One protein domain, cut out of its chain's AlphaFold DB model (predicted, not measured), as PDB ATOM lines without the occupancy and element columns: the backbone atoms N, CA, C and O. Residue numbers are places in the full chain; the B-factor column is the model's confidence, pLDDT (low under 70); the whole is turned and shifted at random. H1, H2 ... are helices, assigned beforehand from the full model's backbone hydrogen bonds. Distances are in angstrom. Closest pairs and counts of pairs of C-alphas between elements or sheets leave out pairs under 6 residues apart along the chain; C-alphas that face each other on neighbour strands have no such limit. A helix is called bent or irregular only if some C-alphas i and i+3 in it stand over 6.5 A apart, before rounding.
ATOM      1  N   LYS A  34     176.177 128.524 126.748       96.88
ATOM      2  CA  LYS A  34     175.906 128.475 128.189       96.88
ATOM      3  C   LYS A  34     175.458 129.825 128.752       96.88
ATOM      4  O   LYS A  34     174.548 129.859 129.582       96.88
ATOM      5  N   VAL A  35     176.086 130.920 128.325       97.19
ATOM      6  CA  VAL A  35     175.719 132.280 128.756       97.19
ATOM      7  C   VAL A  35     174.316 132.637 128.266       97.19
ATOM      8  O   VAL A  35     173.491 133.082 129.068       97.19
ATOM      9  N   ASP A  36     174.024 132.368 126.994       97.50
ATOM     10  CA  ASP A  36     172.709 132.611 126.399       97.50
ATOM     11  C   ASP A  36     171.632 131.781 127.109       97.50
ATOM     12  O   ASP A  36     170.628 132.325 127.567       97.50
ATOM     13  N   ALA A  37     171.891 130.485 127.323       97.56
ATOM     14  CA  ALA A  37     170.982 129.602 128.047       97.56
ATOM     15  C   ALA A  37     170.690 130.097 129.470       97.56
ATOM     16  O   ALA A  37     169.544 130.064 129.912       97.56
ATOM     17  N   HIS A  38     171.696 130.574 130.206       96.50
ATOM     18  CA  HIS A  38     171.489 131.106 131.556       96.50
ATOM     19  C   HIS A  38     170.626 132.370 131.559       96.50
ATOM     20  O   HIS A  38     169.747 132.507 132.413       96.50
ATOM     21  N   ARG A  39     170.879 133.288 130.623       96.12
ATOM     22  CA  ARG A  39     170.109 134.530 130.491       96.12
ATOM     23  C   ARG A  39     168.646 134.237 130.177       96.12
ATOM     24  O   ARG A  39     167.755 134.830 130.780       96.12
ATOM     25  N   ASP A  40     168.424 133.289 129.284       96.88
ATOM     26  CA  ASP A  40     167.105 132.867 128.838       96.88
ATOM     27  C   ASP A  40     166.325 132.124 129.921       96.88
ATOM     28  O   ASP A  40     165.167 132.454 130.168       96.88
ATOM     29  N   VAL A  41     166.961 131.194 130.643       96.00
ATOM     30  CA  VAL A  41     166.330 130.527 131.793       96.00
ATOM     31  C   VAL A  41     165.862 131.548 132.826       96.00
ATOM     32  O   VAL A  41     164.747 131.432 133.322       96.00
ATOM     33  N   ASN A  42     166.684 132.552 133.141       94.25
ATOM     34  CA  ASN A  42     166.313 133.585 134.111       94.25
ATOM     35  C   ASN A  42     165.140 134.453 133.625       94.25
ATOM     36  O   ASN A  42     164.398 134.991 134.441       94.25
ATOM     37  N   ARG A  43     164.971 134.605 132.308       94.06
ATOM     38  CA  ARG A  43     163.847 135.338 131.717       94.06
ATOM     39  C   ARG A  43     162.566 134.505 131.704       94.06
ATOM     40  O   ARG A  43     161.495 135.031 131.994       94.06
ATOM     41  N   ASP A  44     162.672 133.228 131.352       94.19
ATOM     42  CA  ASP A  44     161.521 132.340 131.174       94.19
ATOM     43  C   ASP A  44     161.002 131.796 132.509       94.19
ATOM     44  O   ASP A  44     159.800 131.586 132.696       94.19
ATOM     45  N   MET A  45     161.899 131.566 133.469       91.12
ATOM     46  CA  MET A  45     161.523 131.101 134.794       91.12
ATOM     47  C   MET A  45     161.114 132.268 135.679       91.12
ATOM     48  O   MET A  45     161.938 132.979 136.242       91.12
ATOM     49  N   ARG A  46     159.805 132.395 135.885       93.38
ATOM     50  CA  ARG A  46     159.251 133.283 136.907       93.38
ATOM     51  C   ARG A  46     159.571 132.711 138.287       93.38
ATOM     52  O   ARG A  46     158.908 131.785 138.750       93.38
ATOM     53  N   GLU A  47     160.599 133.251 138.930       93.44
ATOM     54  CA  GLU A  47     161.074 132.821 140.252       93.44
ATOM     55  C   GLU A  47     159.958 132.844 141.303       93.44
ATOM     56  O   GLU A  47     159.779 131.882 142.051       93.44
ATOM     57  N   SER A  48     159.127 133.891 141.271       91.56
ATOM     58  CA  SER A  48     157.976 134.057 142.161       91.56
ATOM     59  C   SER A  48     156.952 132.930 142.052       91.56
ATOM     60  O   SER A  48     156.352 132.559 143.055       91.56
ATOM     61  N   LEU A  49     156.772 132.344 140.864       93.94
ATOM     62  CA  LEU A  49     155.831 131.243 140.661       93.94
ATOM     63  C   LEU A  49     156.320 129.974 141.367       93.94
ATOM     64  O   LEU A  49     155.535 129.297 142.022       93.94
ATOM     65  N   TRP A  50     157.616 129.670 141.279       92.12
ATOM     66  CA  TRP A  50     158.201 128.503 141.948       92.12
ATOM     67  C   TRP A  50     158.302 128.685 143.457       92.12
ATOM     68  O   TRP A  50     158.085 127.730 144.200       92.12
ATOM     69  N   PHE A  51     158.570 129.909 143.909       93.38
ATOM     70  CA  PHE A  51     158.477 130.262 145.318       93.38
ATOM     71  C   PHE A  51     157.052 130.058 145.848       93.38
ATOM     72  O   PHE A  51     156.860 129.346 146.832       93.38
ATOM     73  N   LEU A  52     156.044 130.600 145.154       92.81
ATOM     74  CA  LEU A  52     154.638 130.448 145.529       92.81
ATOM     75  C   LEU A  52     154.206 128.977 145.519       92.81
ATOM     76  O   LEU A  52     153.512 128.541 146.431       92.81
ATOM     77  N   ALA A  53     154.654 128.194 144.536       90.62
ATOM     78  CA  ALA A  53     154.414 126.753 144.504       90.62
ATOM     79  C   ALA A  53     155.002 126.045 145.739       90.62
ATOM     80  O   ALA A  53     154.358 125.159 146.294       90.62
ATOM     81  N   GLY A  54     156.188 126.461 146.197       89.25
ATOM     82  CA  GLY A  54     156.793 125.971 147.438       89.25
ATOM     83  C   GLY A  54     155.986 126.334 148.685       89.25
ATOM     84  O   GLY A  54     155.796 125.474 149.545       89.25
ATOM     85  N   VAL A  55     155.474 127.569 148.761       91.19
ATOM     86  CA  VAL A  55     154.609 128.039 149.859       91.19
ATOM     87  C   VAL A  55     153.307 127.243 149.897       91.19
ATOM     88  O   VAL A  55     153.008 126.598 150.894       91.19
ATOM     89  N   VAL A  56     152.554 127.237 148.794       91.06
ATOM     90  CA  VAL A  56     151.236 126.589 148.717       91.06
ATOM     91  C   VAL A  56     151.350 125.081 148.919       91.06
ATOM     92  O   VAL A  56     150.577 124.506 149.682       91.06
ATOM     93  N   GLY A  57     152.330 124.440 148.276       88.88
ATOM     94  CA  GLY A  57     152.551 123.003 148.422       88.88
ATOM     95  C   GLY A  57     152.891 122.613 149.859       88.88
ATOM     96  O   GLY A  57     152.343 121.642 150.375       88.88
ATOM     97  N   SER A  58     153.712 123.417 150.538       87.69
ATOM     98  CA  SER A  58     154.069 123.183 151.935       87.69
ATOM     99  C   SER A  58     152.901 123.419 152.891       87.69
ATOM    100  O   SER A  58     152.696 122.620 153.799       87.69
ATOM    101  N   SER A  59     152.100 124.469 152.689       85.88
ATOM    102  CA  SER A  59     150.898 124.710 153.499       85.88
ATOM    103  C   SER A  59     149.884 123.572 153.359       85.88
ATOM    104  O   SER A  59     149.350 123.099 154.358       85.88
ATOM    105  N   ALA A  60     149.660 123.079 152.138       87.50
ATOM    106  CA  ALA A  60     148.803 121.918 151.902       87.50
ATOM    107  C   ALA A  60     149.363 120.647 152.570       87.50
ATOM    108  O   ALA A  60     148.613 119.891 153.195       87.50
ATOM    109  N   GLY A  61     150.682 120.440 152.491       85.56
ATOM    110  CA  GLY A  61     151.379 119.350 153.176       85.56
ATOM    111  C   GLY A  61     151.236 119.423 154.696       85.56
ATOM    112  O   GLY A  61     150.958 118.406 155.322       85.56
ATOM    113  N   ALA A  62     151.339 120.617 155.281       83.00
ATOM    114  CA  ALA A  62     151.170 120.840 156.715       83.00
ATOM    115  C   ALA A  62     149.748 120.504 157.190       83.00
ATOM    116  O   ALA A  62     149.594 119.749 158.143       83.00
ATOM    117  N   VAL A  63     148.709 120.985 156.496       83.69
ATOM    118  CA  VAL A  63     147.304 120.675 156.838       83.69
ATOM    119  C   VAL A  63     147.039 119.172 156.753       83.69
ATOM    120  O   VAL A  63     146.415 118.590 157.641       83.69
ATOM    121  N   THR A  64     147.559 118.530 155.707       83.62
ATOM    122  CA  THR A  64     147.442 117.077 155.532       83.62
ATOM    123  C   THR A  64     148.193 116.325 156.634       83.62
ATOM    124  O   THR A  64     147.673 115.347 157.162       83.62
ATOM    125  N   GLY A  65     149.383 116.803 157.015       81.31
ATOM    126  CA  GLY A  65     150.199 116.265 158.104       81.31
ATOM    127  C   GLY A  65     149.534 116.383 159.477       81.31
ATOM    128  O   GLY A  65     149.605 115.445 160.265       81.31
ATOM    129  N   CYS A  66     148.834 117.487 159.751       77.94
ATOM    130  CA  CYS A  66     148.033 117.631 160.968       77.94
ATOM    131  C   CYS A  66     146.911 116.591 161.015       77.94
ATOM    132  O   CYS A  66     146.764 115.879 162.004       77.94
ATOM    133  N   ALA A  67     146.129 116.483 159.936       81.75
ATOM    134  CA  ALA A  67     145.005 115.553 159.877       81.75
ATOM    135  C   ALA A  67     145.463 114.090 159.997       81.75
ATOM    136  O   ALA A  67     144.841 113.304 160.711       81.75
ATOM    137  N   SER A  68     146.571 113.729 159.341       80.56
ATOM    138  CA  SER A  68     147.134 112.380 159.421       80.56
ATOM    139  C   SER A  68     147.751 112.086 160.787       80.56
ATOM    140  O   SER A  68     147.539 110.994 161.306       80.56
ATOM    141  N   GLY A  69     148.449 113.044 161.405       74.56
ATOM    142  CA  GLY A  69     149.004 112.900 162.752       74.56
ATOM    143  C   GLY A  69     147.920 112.666 163.803       74.56
ATOM    144  O   GLY A  69     148.047 111.761 164.623       74.56
ATOM    145  N   VAL A  70     146.815 113.412 163.721       76.19
ATOM    146  CA  VAL A  70     145.644 113.219 164.591       76.19
ATOM    147  C   VAL A  70     145.012 111.844 164.364       76.19
ATOM    148  O   VAL A  70     144.745 111.130 165.328       76.19
ATOM    149  N   LEU A  71     144.820 111.432 163.108       80.12
ATOM    150  CA  LEU A  71     144.268 110.113 162.784       80.12
ATOM    151  C   LEU A  71     145.150 108.969 163.305       80.12
ATOM    152  O   LEU A  71     144.637 108.015 163.880       80.12
ATOM    153  N   VAL A  72     146.471 109.063 163.131       78.75
ATOM    154  CA  VAL A  72     147.424 108.073 163.660       78.75
ATOM    155  C   VAL A  72     147.390 108.056 165.186       78.75
ATOM    156  O   VAL A  72     147.395 106.974 165.765       78.75
ATOM    157  N   GLY A  73     147.288 109.220 165.831       72.31
ATOM    158  CA  GLY A  73     147.099 109.326 167.277       72.31
ATOM    159  C   GLY A  73     145.852 108.581 167.755       72.31
ATOM    160  O   GLY A  73     145.947 107.786 168.680       72.31
ATOM    161  N   TYR A  74     144.711 108.748 167.075       75.88
ATOM    162  CA  TYR A  74     143.491 107.994 167.392       75.88
ATOM    163  C   TYR A  74     143.645 106.485 167.184       75.88
ATOM    164  O   TYR A  74     143.159 105.707 167.995       75.88
ATOM    165  N   LEU A  75     144.319 106.059 166.111       80.75
ATOM    166  CA  LEU A  75     144.506 104.636 165.811       80.75
ATOM    167  C   LEU A  75     145.496 103.945 166.761       80.75
ATOM    168  O   LEU A  75     145.365 102.749 166.999       80.75
ATOM    169  N   MET A  76     146.495 104.672 167.267       73.94
ATOM    170  CA  MET A  76     147.564 104.130 168.119       73.94
ATOM    171  C   MET A  76     147.348 104.397 169.615       73.94
ATOM    172  O   MET A  76     148.018 103.776 170.441       73.94
ATOM    173  N   GLY A  77     146.433 105.306 169.970       62.88
ATOM    174  CA  GLY A  77     146.140 105.711 171.347       62.88
ATOM    175  C   GLY A  77     145.693 104.560 172.247       62.88
ATOM    176  O   GLY A  77     146.096 104.522 173.404       62.88
ATOM    177  N   ASP A  78     144.998 103.558 171.699       60.16
ATOM    178  CA  ASP A  78     144.598 102.355 172.449       60.16
ATOM    179  C   ASP A  78     145.786 101.478 172.900       60.16
ATOM    180  O   ASP A  78     145.609 100.595 173.737       60.16
ATOM    181  N   PHE A  79     146.997 101.681 172.360       59.44
ATOM    182  CA  PHE A  79     148.139 100.799 172.624       59.44
ATOM    183  C   PHE A  79     149.251 101.418 173.487       59.44
ATOM    184  O   PHE A  79     150.050 100.654 174.029       59.44
ATOM    185  N   LEU A  80     149.367 102.753 173.617       57.56
ATOM    186  CA  LEU A  80     150.619 103.345 174.135       57.56
ATOM    187  C   LEU A  80     150.572 104.539 175.113       57.56
ATOM    188  O   LEU A  80     151.622 104.757 175.716       57.56
ATOM    189  N   VAL A  81     149.503 105.333 175.313       52.06
ATOM    190  CA  VAL A  81     149.662 106.599 176.085       52.06
ATOM    191  C   VAL A  81     148.388 107.098 176.800       52.06
ATOM    192  O   VAL A  81     147.430 107.476 176.140       52.06
ATOM    193  N   ASP A  82     148.427 107.207 178.137       58.66
ATOM    194  CA  ASP A  82     147.366 107.794 178.992       58.66
ATOM    195  C   ASP A  82     147.477 109.332 179.186       58.66
ATOM    196  O   ASP A  82     146.641 109.941 179.851       58.66
ATOM    197  N   ASP A  83     148.488 109.993 178.607       58.22
ATOM    198  CA  ASP A  83     148.782 111.416 178.845       58.22
ATOM    199  C   ASP A  83     148.482 112.326 177.630       58.22
ATOM    200  O   ASP A  83     149.131 112.278 176.580       58.22
ATOM    201  N   VAL A  84     147.542 113.258 177.840       55.62
ATOM    202  CA  VAL A  84     147.006 114.277 176.910       55.62
ATOM    203  C   VAL A  84     148.037 115.176 176.173       55.62
ATOM    204  O   VAL A  84     147.727 115.568 175.044       55.62
ATOM    205  N   PRO A  85     149.265 115.490 176.660       59.50
ATOM    206  CA  PRO A  85     150.201 116.353 175.911       59.50
ATOM    207  C   PRO A  85     150.799 115.737 174.625       59.50
ATOM    208  O   PRO A  85     151.516 116.415 173.888       59.50
ATOM    209  N   THR A  86     150.536 114.464 174.315       59.72
ATOM    210  CA  THR A  86     151.146 113.780 173.156       59.72
ATOM    211  C   THR A  86     150.434 113.997 171.817       59.72
ATOM    212  O   THR A  86     151.075 113.885 170.767       59.72
ATOM    213  N   ILE A  87     149.149 114.371 171.812       59.53
ATOM    214  CA  ILE A  87     148.394 114.642 170.572       59.53
ATOM    215  C   ILE A  87     148.925 115.910 169.882       59.53
ATOM    216  O   ILE A  87     149.094 115.937 168.660       59.53
ATOM    217  N   GLU A  88     149.281 116.932 170.662       64.75
ATOM    218  CA  GLU A  88     149.881 118.171 170.155       64.75
ATOM    219  C   GLU A  88     151.288 117.930 169.590       64.75
ATOM    220  O   GLU A  88     151.621 118.415 168.504       64.75
ATOM    221  N   ALA A  89     152.087 117.089 170.256       65.75
ATOM    222  CA  ALA A  89     153.412 116.700 169.780       65.75
ATOM    223  C   ALA A  89     153.356 115.924 168.447       65.75
ATOM    224  O   ALA A  89     154.182 116.161 167.559       65.75
ATOM    225  N   CYS A  90     152.357 115.051 168.259       64.25
ATOM    226  CA  CYS A  90     152.134 114.348 166.989       64.25
ATOM    227  C   CYS A  90     151.698 115.292 165.860       64.25
ATOM    228  O   CYS A  90     152.142 115.124 164.720       64.25
ATOM    229  N   GLY A  91     150.889 116.313 166.161       65.69
ATOM    230  CA  GLY A  91     150.515 117.353 165.199       65.69
ATOM    231  C   GLY A  91     151.728 118.144 164.701       65.69
ATOM    232  O   GLY A  91     151.932 118.277 163.493       65.69
ATOM    233  N   ILE A  92     152.592 118.588 165.616       70.00
ATOM    234  CA  ILE A  92     153.824 119.323 165.280       70.00
ATOM    235  C   ILE A  92     154.787 118.435 164.475       70.00
ATOM    236  O   ILE A  92     155.342 118.878 163.465       70.00
ATOM    237  N   GLY A  93     154.945 117.166 164.860       70.06
ATOM    238  CA  GLY A  93     155.762 116.197 164.121       70.06
ATOM    239  C   GLY A  93     155.264 115.960 162.691       70.06
ATOM    240  O   GLY A  93     156.060 115.951 161.748       70.06
ATOM    241  N   GLY A  94     153.944 115.846 162.509       69.62
ATOM    242  CA  GLY A  94     153.305 115.708 161.199       69.62
ATOM    243  C   GLY A  94     153.537 116.919 160.293       69.62
ATOM    244  O   GLY A  94     153.873 116.751 159.119       69.62
ATOM    245  N   VAL A  95     153.441 118.136 160.836       70.44
ATOM    246  CA  VAL A  95     153.704 119.385 160.095       70.44
ATOM    247  C   VAL A  95     155.150 119.461 159.619       70.44
ATOM    248  O   VAL A  95     155.395 119.779 158.455       70.44
ATOM    249  N   LEU A  96     156.116 119.136 160.479       70.75
ATOM    250  CA  LEU A  96     157.532 119.207 160.118       70.75
ATOM    251  C   LEU A  96     157.899 118.164 159.055       70.75
ATOM    252  O   LEU A  96     158.587 118.490 158.087       70.75
ATOM    253  N   LEU A  97     157.412 116.928 159.188       71.75
ATOM    254  CA  LEU A  97     157.723 115.855 158.242       71.75
ATOM    255  C   LEU A  97     157.042 116.061 156.885       71.75
ATOM    256  O   LEU A  97     157.700 115.977 155.848       71.75
ATOM    257  N   PHE A  98     155.743 116.361 156.864       72.06
ATOM    258  CA  PHE A  98     154.999 116.471 155.607       72.06
ATOM    259  C   PHE A  98     155.072 117.867 154.980       72.06
ATOM    260  O   PHE A  98     155.145 117.971 153.759       72.06
ATOM    261  N   GLY A  99     155.118 118.940 155.770       69.62
ATOM    262  CA  GLY A  99     155.224 120.309 155.257       69.62
ATOM    263  C   GLY A  99     156.606 120.613 154.677       69.62
ATOM    264  O   GLY A  99     156.725 121.048 153.527       69.62
ATOM    265  N   ILE A 100     157.673 120.341 155.440       71.88
ATOM    266  CA  ILE A 100     159.039 120.722 155.045       71.88
ATOM    267  C   ILE A 100     159.612 119.761 154.007       71.88
ATOM    268  O   ILE A 100     160.249 120.219 153.060       71.88
ATOM    269  N   LEU A 101     159.422 118.446 154.165       78.12
ATOM    270  CA  LEU A 101     160.145 117.461 153.353       78.12
ATOM    271  C   LEU A 101     159.355 116.983 152.135       78.12
ATOM    272  O   LEU A 101     159.950 116.836 151.067       78.12
ATOM    273  N   ALA A 102     158.039 116.773 152.236       80.38
ATOM    274  CA  ALA A 102     157.289 116.148 151.143       80.38
ATOM    275  C   ALA A 102     157.329 116.994 149.862       80.38
ATOM    276  O   ALA A 102     157.656 116.485 148.793       80.38
ATOM    277  N   THR A 103     157.091 118.303 149.966       80.25
ATOM    278  CA  THR A 103     157.066 119.218 148.814       80.25
ATOM    279  C   THR A 103     158.392 119.265 148.037       80.25
ATOM    280  O   THR A 103     158.381 119.019 146.823       80.25
ATOM    281  N   PRO A 104     159.559 119.531 148.666       78.75
ATOM    282  CA  PRO A 104     160.825 119.510 147.947       78.75
ATOM    283  C   PRO A 104     161.181 118.105 147.467       78.75
ATOM    284  O   PRO A 104     161.697 117.998 146.357       78.75
ATOM    285  N   ILE A 105     160.881 117.040 148.220       85.31
ATOM    286  CA  ILE A 105     161.120 115.660 147.771       85.31
ATOM    287  C   ILE A 105     160.324 115.374 146.497       85.31
ATOM    288  O   ILE A 105     160.915 114.949 145.507       85.31
ATOM    289  N   CYS A 106     159.029 115.689 146.459       83.00
ATOM    290  CA  CYS A 106     158.201 115.527 145.265       83.00
ATOM    291  C   CYS A 106     158.790 116.282 144.071       83.00
ATOM    292  O   CYS A 106     158.906 115.717 142.987       83.00
ATOM    293  N   VAL A 107     159.245 117.524 144.260       84.19
ATOM    294  CA  VAL A 107     159.864 118.317 143.184       84.19
ATOM    295  C   VAL A 107     161.236 117.780 142.759       84.19
ATOM    296  O   VAL A 107     161.610 117.915 141.594       84.19
ATOM    297  N   HIS A 108     161.995 117.166 143.666       82.56
ATOM    298  CA  HIS A 108     163.281 116.542 143.349       82.56
ATOM    299  C   HIS A 108     163.120 115.194 142.645       82.56
ATOM    300  O   HIS A 108     163.949 114.872 141.792       82.56
ATOM    301  N   LEU A 109     162.078 114.437 142.992       86.06
ATOM    302  CA  LEU A 109     161.802 113.112 142.450       86.06
ATOM    303  C   LEU A 109     161.032 113.156 141.133       86.06
ATOM    304  O   LEU A 109     161.220 112.254 140.324       86.06
ATOM    305  N   TYR A 110     160.204 114.178 140.877       82.88
ATOM    306  CA  TYR A 110     159.470 114.267 139.615       82.88
ATOM    307  C   TYR A 110     160.390 114.731 138.473       82.88
ATOM    308  O   TYR A 110     160.797 115.900 138.438       82.88
ATOM    309  N   PRO A 111     160.713 113.856 137.500       73.88
ATOM    310  CA  PRO A 111     161.597 114.211 136.406       73.88
ATOM    311  C   PRO A 111     160.861 115.153 135.457       73.88
ATOM    312  O   PRO A 111     160.083 114.744 134.601       73.88
ATOM    313  N   HIS A 112     161.123 116.446 135.589       81.12
ATOM    314  CA  HIS A 112     160.665 117.425 134.623       81.12
ATOM    315  C   HIS A 112     161.832 117.856 133.745       81.12
ATOM    316  O   HIS A 112     162.860 118.330 134.231       81.12
ATOM    317  N   SER A 113     161.656 117.704 132.440       85.38
ATOM    318  CA  SER A 113     162.623 118.142 131.440       85.38
ATOM    319  C   SER A 113     162.142 119.473 130.864       85.38
ATOM    320  O   SER A 113     161.343 119.447 129.927       85.38
ATOM    321  N   PRO A 114     162.560 120.627 131.425       89.06
ATOM    322  CA  PRO A 114     162.210 121.921 130.853       89.06
ATOM    323  C   PRO A 114     162.749 121.982 129.422       89.06
ATOM    324  O   PRO A 114     163.928 121.708 129.189       89.06
ATOM    325  N   ARG A 115     161.868 122.284 128.466       92.25
ATOM    326  CA  ARG A 115     162.215 122.377 127.048       92.25
ATOM    327  C   ARG A 115     162.424 123.851 126.697       92.25
ATOM    328  O   ARG A 115     161.524 124.640 126.983       92.25
ATOM    329  N   PRO A 116     163.583 124.233 126.139       93.50
ATOM    330  CA  PRO A 116     163.760 125.586 125.637       93.50
ATOM    331  C   PRO A 116     162.829 125.835 124.435       93.50
ATOM    332  O   PRO A 116     162.489 124.878 123.731       93.50
ATOM    333  N   PRO A 117     162.425 127.090 124.176       93.56
ATOM    334  CA  PRO A 117     161.634 127.432 122.996       93.56
ATOM    335  C   PRO A 117     162.400 127.095 121.703       93.56
ATOM    336  O   PRO A 117     163.565 127.494 121.572       93.56
ATOM    337  N   PRO A 118     161.799 126.355 120.752       93.94
ATOM    338  CA  PRO A 118     162.489 125.893 119.546       93.94
ATOM    339  C   PRO A 118     162.924 127.044 118.632       93.94
ATOM    340  O   PRO A 118     163.918 126.914 117.919       93.94
ATOM    341  N   GLU A 119     162.247 128.191 118.693       96.44
ATOM    342  CA  GLU A 119     162.532 129.373 117.874       96.44
ATOM    343  C   GLU A 119     163.945 129.916 118.126       96.44
ATOM    344  O   GLU A 119     164.569 130.463 117.221       96.44
ATOM    345  N   ARG A 120     164.486 129.724 119.337       93.56
ATOM    346  CA  ARG A 120     165.840 130.173 119.712       93.56
ATOM    347  C   ARG A 120     166.949 129.290 119.144       93.56
ATOM    348  O   ARG A 120     168.112 129.692 119.132       93.56
ATOM    349  N   LEU A 121     166.595 128.087 118.695       96.62
ATOM    350  CA  LEU A 121     167.530 127.072 118.212       96.62
ATOM    351  C   LEU A 121     167.615 127.033 116.678       96.62
ATOM    352  O   LEU A 121     168.516 126.395 116.135       96.62
ATOM    353  N   LEU A 122     166.712 127.722 115.973       96.50
ATOM    354  CA  LEU A 122     166.692 127.757 114.511       96.50
ATOM    355  C   LEU A 122     167.965 128.417 113.957       96.50
ATOM    356  O   LEU A 122     168.372 129.495 114.390       96.50
ATOM    357  N   GLY A 123     168.609 127.750 112.994       95.69
ATOM    358  CA  GLY A 123     169.829 128.236 112.339       95.69
ATOM    359  C   GLY A 123     171.111 128.132 113.176       95.69
ATOM    360  O   GLY A 123     172.156 128.618 112.744       95.69
ATOM    361  N   LYS A 124     171.066 127.515 114.365       96.50
ATOM    362  CA  LYS A 124     172.257 127.251 115.189       96.50
ATOM    363  C   LYS A 124     172.903 125.918 114.810       96.50
ATOM    364  O   LYS A 124     172.229 124.998 114.357       96.50
ATOM    365  N   THR A 125     174.217 125.810 115.012       96.06
ATOM    366  CA  THR A 125     174.941 124.550 114.788       96.06
ATOM    367  C   THR A 125     174.497 123.486 115.802       96.06
ATOM    368  O   THR A 125     174.117 123.838 116.927       96.06
ATOM    369  N   PRO A 126     174.536 122.187 115.456       95.56
ATOM    370  CA  PRO A 126     174.110 121.124 116.366       95.56
ATOM    371  C   PRO A 126     174.907 121.108 117.680       95.56
ATOM    372  O   PRO A 126     174.338 120.833 118.739       95.56
ATOM    373  N   GLU A 127     176.188 121.484 117.655       94.69
ATOM    374  CA  GLU A 127     177.028 121.596 118.853       94.69
ATOM    375  C   GLU A 127     176.533 122.705 119.790       94.69
ATOM    376  O   GLU A 127     176.464 122.507 121.006       94.69
ATOM    377  N   TYR A 128     176.142 123.859 119.234       95.94
ATOM    378  CA  TYR A 128     175.556 124.953 120.011       95.94
ATOM    379  C   TYR A 128     174.231 124.513 120.637       95.94
ATOM    380  O   TYR A 128     174.015 124.727 121.828       95.94
ATOM    381  N   VAL A 129     173.358 123.860 119.862       96.75
ATOM    382  CA  VAL A 129     172.041 123.397 120.333       96.75
ATOM    383  C   VAL A 129     172.179 122.401 121.487       96.75
ATOM    384  O   VAL A 129     171.461 122.518 122.485       96.75
ATOM    385  N   ALA A 130     173.115 121.454 121.391       95.69
ATOM    386  CA  ALA A 130     173.376 120.480 122.447       95.69
ATOM    387  C   ALA A 130     173.873 121.157 123.736       95.69
ATOM    388  O   ALA A 130     173.295 120.949 124.808       95.69
ATOM    389  N   ALA A 131     174.887 122.023 123.623       96.12
ATOM    390  CA  ALA A 131     175.449 122.753 124.760       96.12
ATOM    391  C   ALA A 131     174.412 123.680 125.418       96.12
ATOM    392  O   ALA A 131     174.265 123.684 126.644       96.12
ATOM    393  N   TYR A 132     173.644 124.414 124.608       97.19
ATOM    394  CA  TYR A 132     172.578 125.304 125.066       97.19
ATOM    395  C   TYR A 132     171.495 124.520 125.814       97.19
ATOM    396  O   TYR A 132     171.145 124.869 126.939       97.19
ATOM    397  N   THR A 133     170.990 123.425 125.238       96.62
ATOM    398  CA  THR A 133     169.897 122.638 125.835       96.62
ATOM    399  C   THR A 133     170.311 122.021 127.170       96.62
ATOM    400  O   THR A 133     169.537 122.032 128.131       96.62
ATOM    401  N   GLN A 134     171.547 121.524 127.273       95.94
ATOM    402  CA  GLN A 134     172.088 120.989 128.524       95.94
ATOM    403  C   GLN A 134     172.249 122.083 129.593       95.94
ATOM    404  O   GLN A 134     171.852 121.889 130.750       95.94
ATOM    405  N   ALA A 135     172.797 123.243 129.220       96.50
ATOM    406  CA  ALA A 135     172.951 124.384 130.120       96.50
ATOM    407  C   ALA A 135     171.588 124.917 130.594       96.50
ATOM    408  O   ALA A 135     171.380 125.108 131.793       96.50
ATOM    409  N   TYR A 136     170.629 125.057 129.678       96.88
ATOM    410  CA  TYR A 136     169.262 125.481 129.970       96.88
ATOM    411  C   TYR A 136     168.596 124.518 130.958       96.88
ATOM    412  O   TYR A 136     168.105 124.928 132.012       96.88
ATOM    413  N   ARG A 137     168.647 123.209 130.675       94.88
ATOM    414  CA  ARG A 137     168.040 122.175 131.525       94.88
ATOM    415  C   ARG A 137     168.629 122.164 132.931       94.88
ATOM    416  O   ARG A 137     167.881 122.162 133.908       94.88
ATOM    417  N   SER A 138     169.956 122.157 133.042       94.44
ATOM    418  CA  SER A 138     170.638 122.114 134.341       94.44
ATOM    419  C   SER A 138     170.335 123.357 135.182       94.44
ATOM    420  O   SER A 138     169.987 123.238 136.363       94.44
ATOM    421  N   LYS A 139     170.369 124.544 134.569       95.25
ATOM    422  CA  LYS A 139     170.059 125.800 135.252       95.25
ATOM    423  C   LYS A 139     168.595 125.869 135.676       95.25
ATOM    424  O   LYS A 139     168.327 126.199 136.832       95.25
ATOM    425  N   ALA A 140     167.665 125.492 134.803       94.69
ATOM    426  CA  ALA A 140     166.239 125.544 135.098       94.69
ATOM    427  C   ALA A 140     165.841 124.613 136.255       94.69
ATOM    428  O   ALA A 140     165.101 125.005 137.161       94.69
ATOM    429  N   ILE A 141     166.401 123.398 136.289       92.81
ATOM    430  CA  ILE A 141     166.215 122.473 137.416       92.81
ATOM    431  C   ILE A 141     166.777 123.083 138.708       92.81
ATOM    432  O   ILE A 141     166.134 123.000 139.754       92.81
ATOM    433  N   SER A 142     167.947 123.728 138.650       93.06
ATOM    434  CA  SER A 142     168.564 124.337 139.834       93.06
ATOM    435  C   SER A 142     167.731 125.480 140.426       93.06
ATOM    436  O   SER A 142     167.567 125.538 141.644       93.06
ATOM    437  N   LEU A 143     167.165 126.355 139.586       93.50
ATOM    438  CA  LEU A 143     166.332 127.472 140.038       93.50
ATOM    439  C   LEU A 143     165.039 126.973 140.666       93.50
ATOM    440  O   LEU A 143     164.681 127.416 141.752       93.50
ATOM    441  N   ARG A 144     164.380 126.001 140.028       92.31
ATOM    442  CA  ARG A 144     163.179 125.376 140.583       92.31
ATOM    443  C   ARG A 144     163.433 124.826 141.979       92.31
ATOM    444  O   ARG A 144     162.689 125.149 142.894       92.31
ATOM    445  N   LYS A 145     164.484 124.014 142.133       91.50
ATOM    446  CA  LYS A 145     164.837 123.408 143.422       91.50
ATOM    447  C   LYS A 145     165.066 124.481 144.482       91.50
ATOM    448  O   LYS A 145     164.477 124.405 145.548       91.50
ATOM    449  N   ARG A 146     165.856 125.513 144.169       93.00
ATOM    450  CA  ARG A 146     166.154 126.608 145.105       93.00
ATOM    451  C   ARG A 146     164.903 127.370 145.539       93.00
ATOM    452  O   ARG A 146     164.694 127.532 146.735       93.00
ATOM    453  N   TRP A 147     164.077 127.808 144.591       93.56
ATOM    454  CA  TRP A 147     162.915 128.647 144.889       93.56
ATOM    455  C   TRP A 147     161.774 127.877 145.555       93.56
ATOM    456  O   TRP A 147     161.163 128.406 146.479       93.56
ATOM    457  N   VAL A 148     161.536 126.621 145.164       91.75
ATOM    458  CA  VAL A 148     160.575 125.752 145.860       91.75
ATOM    459  C   VAL A 148     161.023 125.517 147.299       91.75
ATOM    460  O   VAL A 148     160.233 125.734 148.212       91.75
ATOM    461  N   THR A 149     162.287 125.139 147.519       89.81
ATOM    462  CA  THR A 149     162.807 124.918 148.876       89.81
ATOM    463  C   THR A 149     162.732 126.192 149.717       89.81
ATOM    464  O   THR A 149     162.321 126.127 150.872       89.81
ATOM    465  N   ALA A 150     163.062 127.355 149.144       92.50
ATOM    466  CA  ALA A 150     162.921 128.638 149.830       92.50
ATOM    467  C   ALA A 150     161.463 128.910 150.236       92.50
ATOM    468  O   ALA A 150     161.210 129.207 151.400       92.50
ATOM    469  N   GLY A 151     160.503 128.734 149.321       90.50
ATOM    470  CA  GLY A 151     159.075 128.903 149.611       90.50
ATOM    471  C   GLY A 151     158.574 127.959 150.704       90.50
ATOM    472  O   GLY A 151     157.873 128.386 151.623       90.50
ATOM    473  N   SER A 152     158.991 126.692 150.659       89.38
ATOM    474  CA  SER A 152     158.660 125.713 151.696       89.38
ATOM    475  C   SER A 152     159.211 126.134 153.062       89.38
ATOM    476  O   SER A 152     158.451 126.174 154.026       89.38
ATOM    477  N   ILE A 153     160.480 126.544 153.162       88.81
ATOM    478  CA  ILE A 153     161.061 127.020 154.432       88.81
ATOM    479  C   ILE A 153     160.316 128.255 154.951       88.81
ATOM    480  O   ILE A 153     159.907 128.273 156.111       88.81
ATOM    481  N   THR A 154     160.094 129.263 154.102       91.69
ATOM    482  CA  THR A 154     159.419 130.506 154.505       91.69
ATOM    483  C   THR A 154     158.009 130.243 155.030       91.69
ATOM    484  O   THR A 154     157.630 130.795 156.060       91.69
ATOM    485  N   SER A 155     157.240 129.376 154.365       88.44
ATOM    486  CA  SER A 155     155.876 129.051 154.798       88.44
ATOM    487  C   SER A 155     155.833 128.338 156.155       88.44
ATOM    488  O   SER A 155     155.044 128.726 157.013       88.44
ATOM    489  N   ASN A 156     156.714 127.358 156.393       83.50
ATOM    490  CA  ASN A 156     156.766 126.646 157.673       83.50
ATOM    491  C   ASN A 156     157.222 127.555 158.814       83.50
ATOM    492  O   ASN A 156     156.690 127.451 159.913       83.50
ATOM    493  N   LEU A 157     158.160 128.474 158.561       86.31
ATOM    494  CA  LEU A 157     158.591 129.440 159.571       86.31
ATOM    495  C   LEU A 157     157.434 130.359 159.996       86.31
ATOM    496  O   LEU A 157     157.266 130.647 161.181       86.31
ATOM    497  N   GLY A 158     156.609 130.786 159.035       86.44
ATOM    498  CA  GLY A 158     155.398 131.561 159.305       86.44
ATOM    499  C   GLY A 158     154.375 130.777 160.127       86.44
ATOM    500  O   GLY A 158     153.884 131.289 161.128       86.44
ATOM    501  N   ILE A 159     154.111 129.518 159.762       82.88
ATOM    502  CA  ILE A 159     153.205 128.632 160.515       82.88
ATOM    503  C   ILE A 159     153.717 128.416 161.942       82.88
ATOM    504  O   ILE A 159     152.954 128.563 162.890       82.88
ATOM    505  N   LEU A 160     155.011 128.135 162.115       78.94
ATOM    506  CA  LEU A 160     155.617 127.936 163.431       78.94
ATOM    507  C   LEU A 160     155.486 129.187 164.305       78.94
ATOM    508  O   LEU A 160     155.173 129.089 165.484       78.94
ATOM    509  N   THR A 161     155.679 130.368 163.717       83.75
ATOM    510  CA  THR A 161     155.537 131.641 164.434       83.75
ATOM    511  C   THR A 161     154.092 131.871 164.880       83.75
ATOM    512  O   THR A 161     153.872 132.374 165.977       83.75
ATOM    513  N   LEU A 162     153.106 131.495 164.061       83.62
ATOM    514  CA  LEU A 162     151.692 131.566 164.444       83.62
ATOM    515  C   LEU A 162     151.353 130.588 165.575       83.62
ATOM    516  O   LEU A 162     150.620 130.966 166.480       83.62
ATOM    517  N   LEU A 163     151.910 129.374 165.541       75.88
ATOM    518  CA  LEU A 163     151.691 128.360 166.577       75.88
ATOM    519  C   LEU A 163     152.341 128.724 167.918       75.88
ATOM    520  O   LEU A 163     151.764 128.439 168.953       75.88
ATOM    521  N   LEU A 164     153.517 129.356 167.915       77.94
ATOM    522  CA  LEU A 164     154.220 129.741 169.149       77.94
ATOM    523  C   LEU A 164     153.621 130.966 169.857       77.94
ATOM    524  O   LEU A 164     153.991 131.243 170.994       77.94
ATOM    525  N   ASN A 165     152.763 131.734 169.179       82.12
ATOM    526  CA  ASN A 165     152.116 132.928 169.738       82.12
ATOM    527  C   ASN A 165     150.663 132.681 170.185       82.12
ATOM    528  O   ASN A 165     149.977 133.642 170.537       82.12
ATOM    529  N   TRP A 166     150.196 131.435 170.125       68.44
ATOM    530  CA  TRP A 166     148.900 130.992 170.641       68.44
ATOM    531  C   TRP A 166     149.086 130.295 171.986       68.44
ATOM    532  O   TRP A 166     148.219 130.514 172.861       68.44
TER     533      TRP A 166
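What this domain is: This is residues 34 to 166 of the 166 residues of an uncharacterized protein of Candidatus Poribacteria bacterium (UniProt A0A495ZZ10). One long, straight helix, H4, makes the backbone of a long, narrow shape, and H2 crosses it as a lopsided X, H2 reaching much farther on one side of the crossing than on the other. H3 folds back from H2 as a helical hairpin whose far end comes back to H4 near the crossing, while short H1 packs on the first half of H4 and a long link leads from H3 to the beginning of H4, where residues 122 to 127 stick out. The printed part has 133 residues with four named helices, H1, H2, H3 and H4 in chain order, and no named strand; the class is all helix. It is only just loose, close to extended, with a radius of gyration of the C-alphas of 20.8 A and spans of 73 by 30 by 16 A.

How they stand to each other: Begin with H4, residues 126 to 164, the hub, which touches the three other helices. H2, residues 47 to 80, touches it with residues 47 to 59 alone, at a steep tilt of 51 degrees, the same way; look at the closest C-alphas, those of Gly 54 and Val 148, 4.1 A apart. H3, residues 86 to 109, touches H4 residues 145 to 156 alone, at a shallow tilt of 11 degrees, opposite ways, and the closest C-alphas are those of Pro 104 and Thr 149, 5.8 A apart; the two form a hairpin. H2 and H3 form another hairpin at a steep tilt of 41 degrees, with the C-alphas of Ala 62 and Gly 99 closest at 4.3 A. H1, residues 34 to 44, touches H4 residues 131 to 140 alone, at a steep tilt of 45 degrees, the same way, with the C-alphas of Ala 37 and Tyr 136 closest at 4.9 A. H1 is apart from H2 and from H3. The helix packing is mostly crossed, with 1 of 4 touching pairs at a shallow tilt. In H1 and H4 every O i to N i+4 pair is within hydrogen-bond range; in H2 it is 27 of 30 and in H3 18 of 20.

Where its parts are: Find C-alpha 126 at (174.110, 121.124, 116.366); from there H4 runs 57.1 A to C-alpha 164 at (154.220, 129.741, 169.149). H2 starts at C-alpha 47, at (161.074, 132.821, 140.252), and spans 46.1 A to residue 80; it is irregular, with C-alphas 75 and 78 7.0 A apart, and has a kink of 37 degrees near residue 74. H3 spans 32.5 A from residue 86 to 109; it is only just irregular, with C-alphas 100 and 103 6.7 A apart, and has a kink of 29 degrees near residue 103. H1 spans 15.2 A from residue 34 to 44.

The domain as a whole: Look for the two farthest C-alphas at Asp 82 and Gly 123, 73.2 A apart. The printed part has no cut, and it ends at Trp 166, the chain's last residue. The links H1 to H2 and H2 to H3 are tight; H3 to H4 is long, residues 110 to 125. In the B-factor column you will find a mean pLDDT of 84.3 over the printed part of this model, with residues 77 to 91, 94, 99 and 166 under 70.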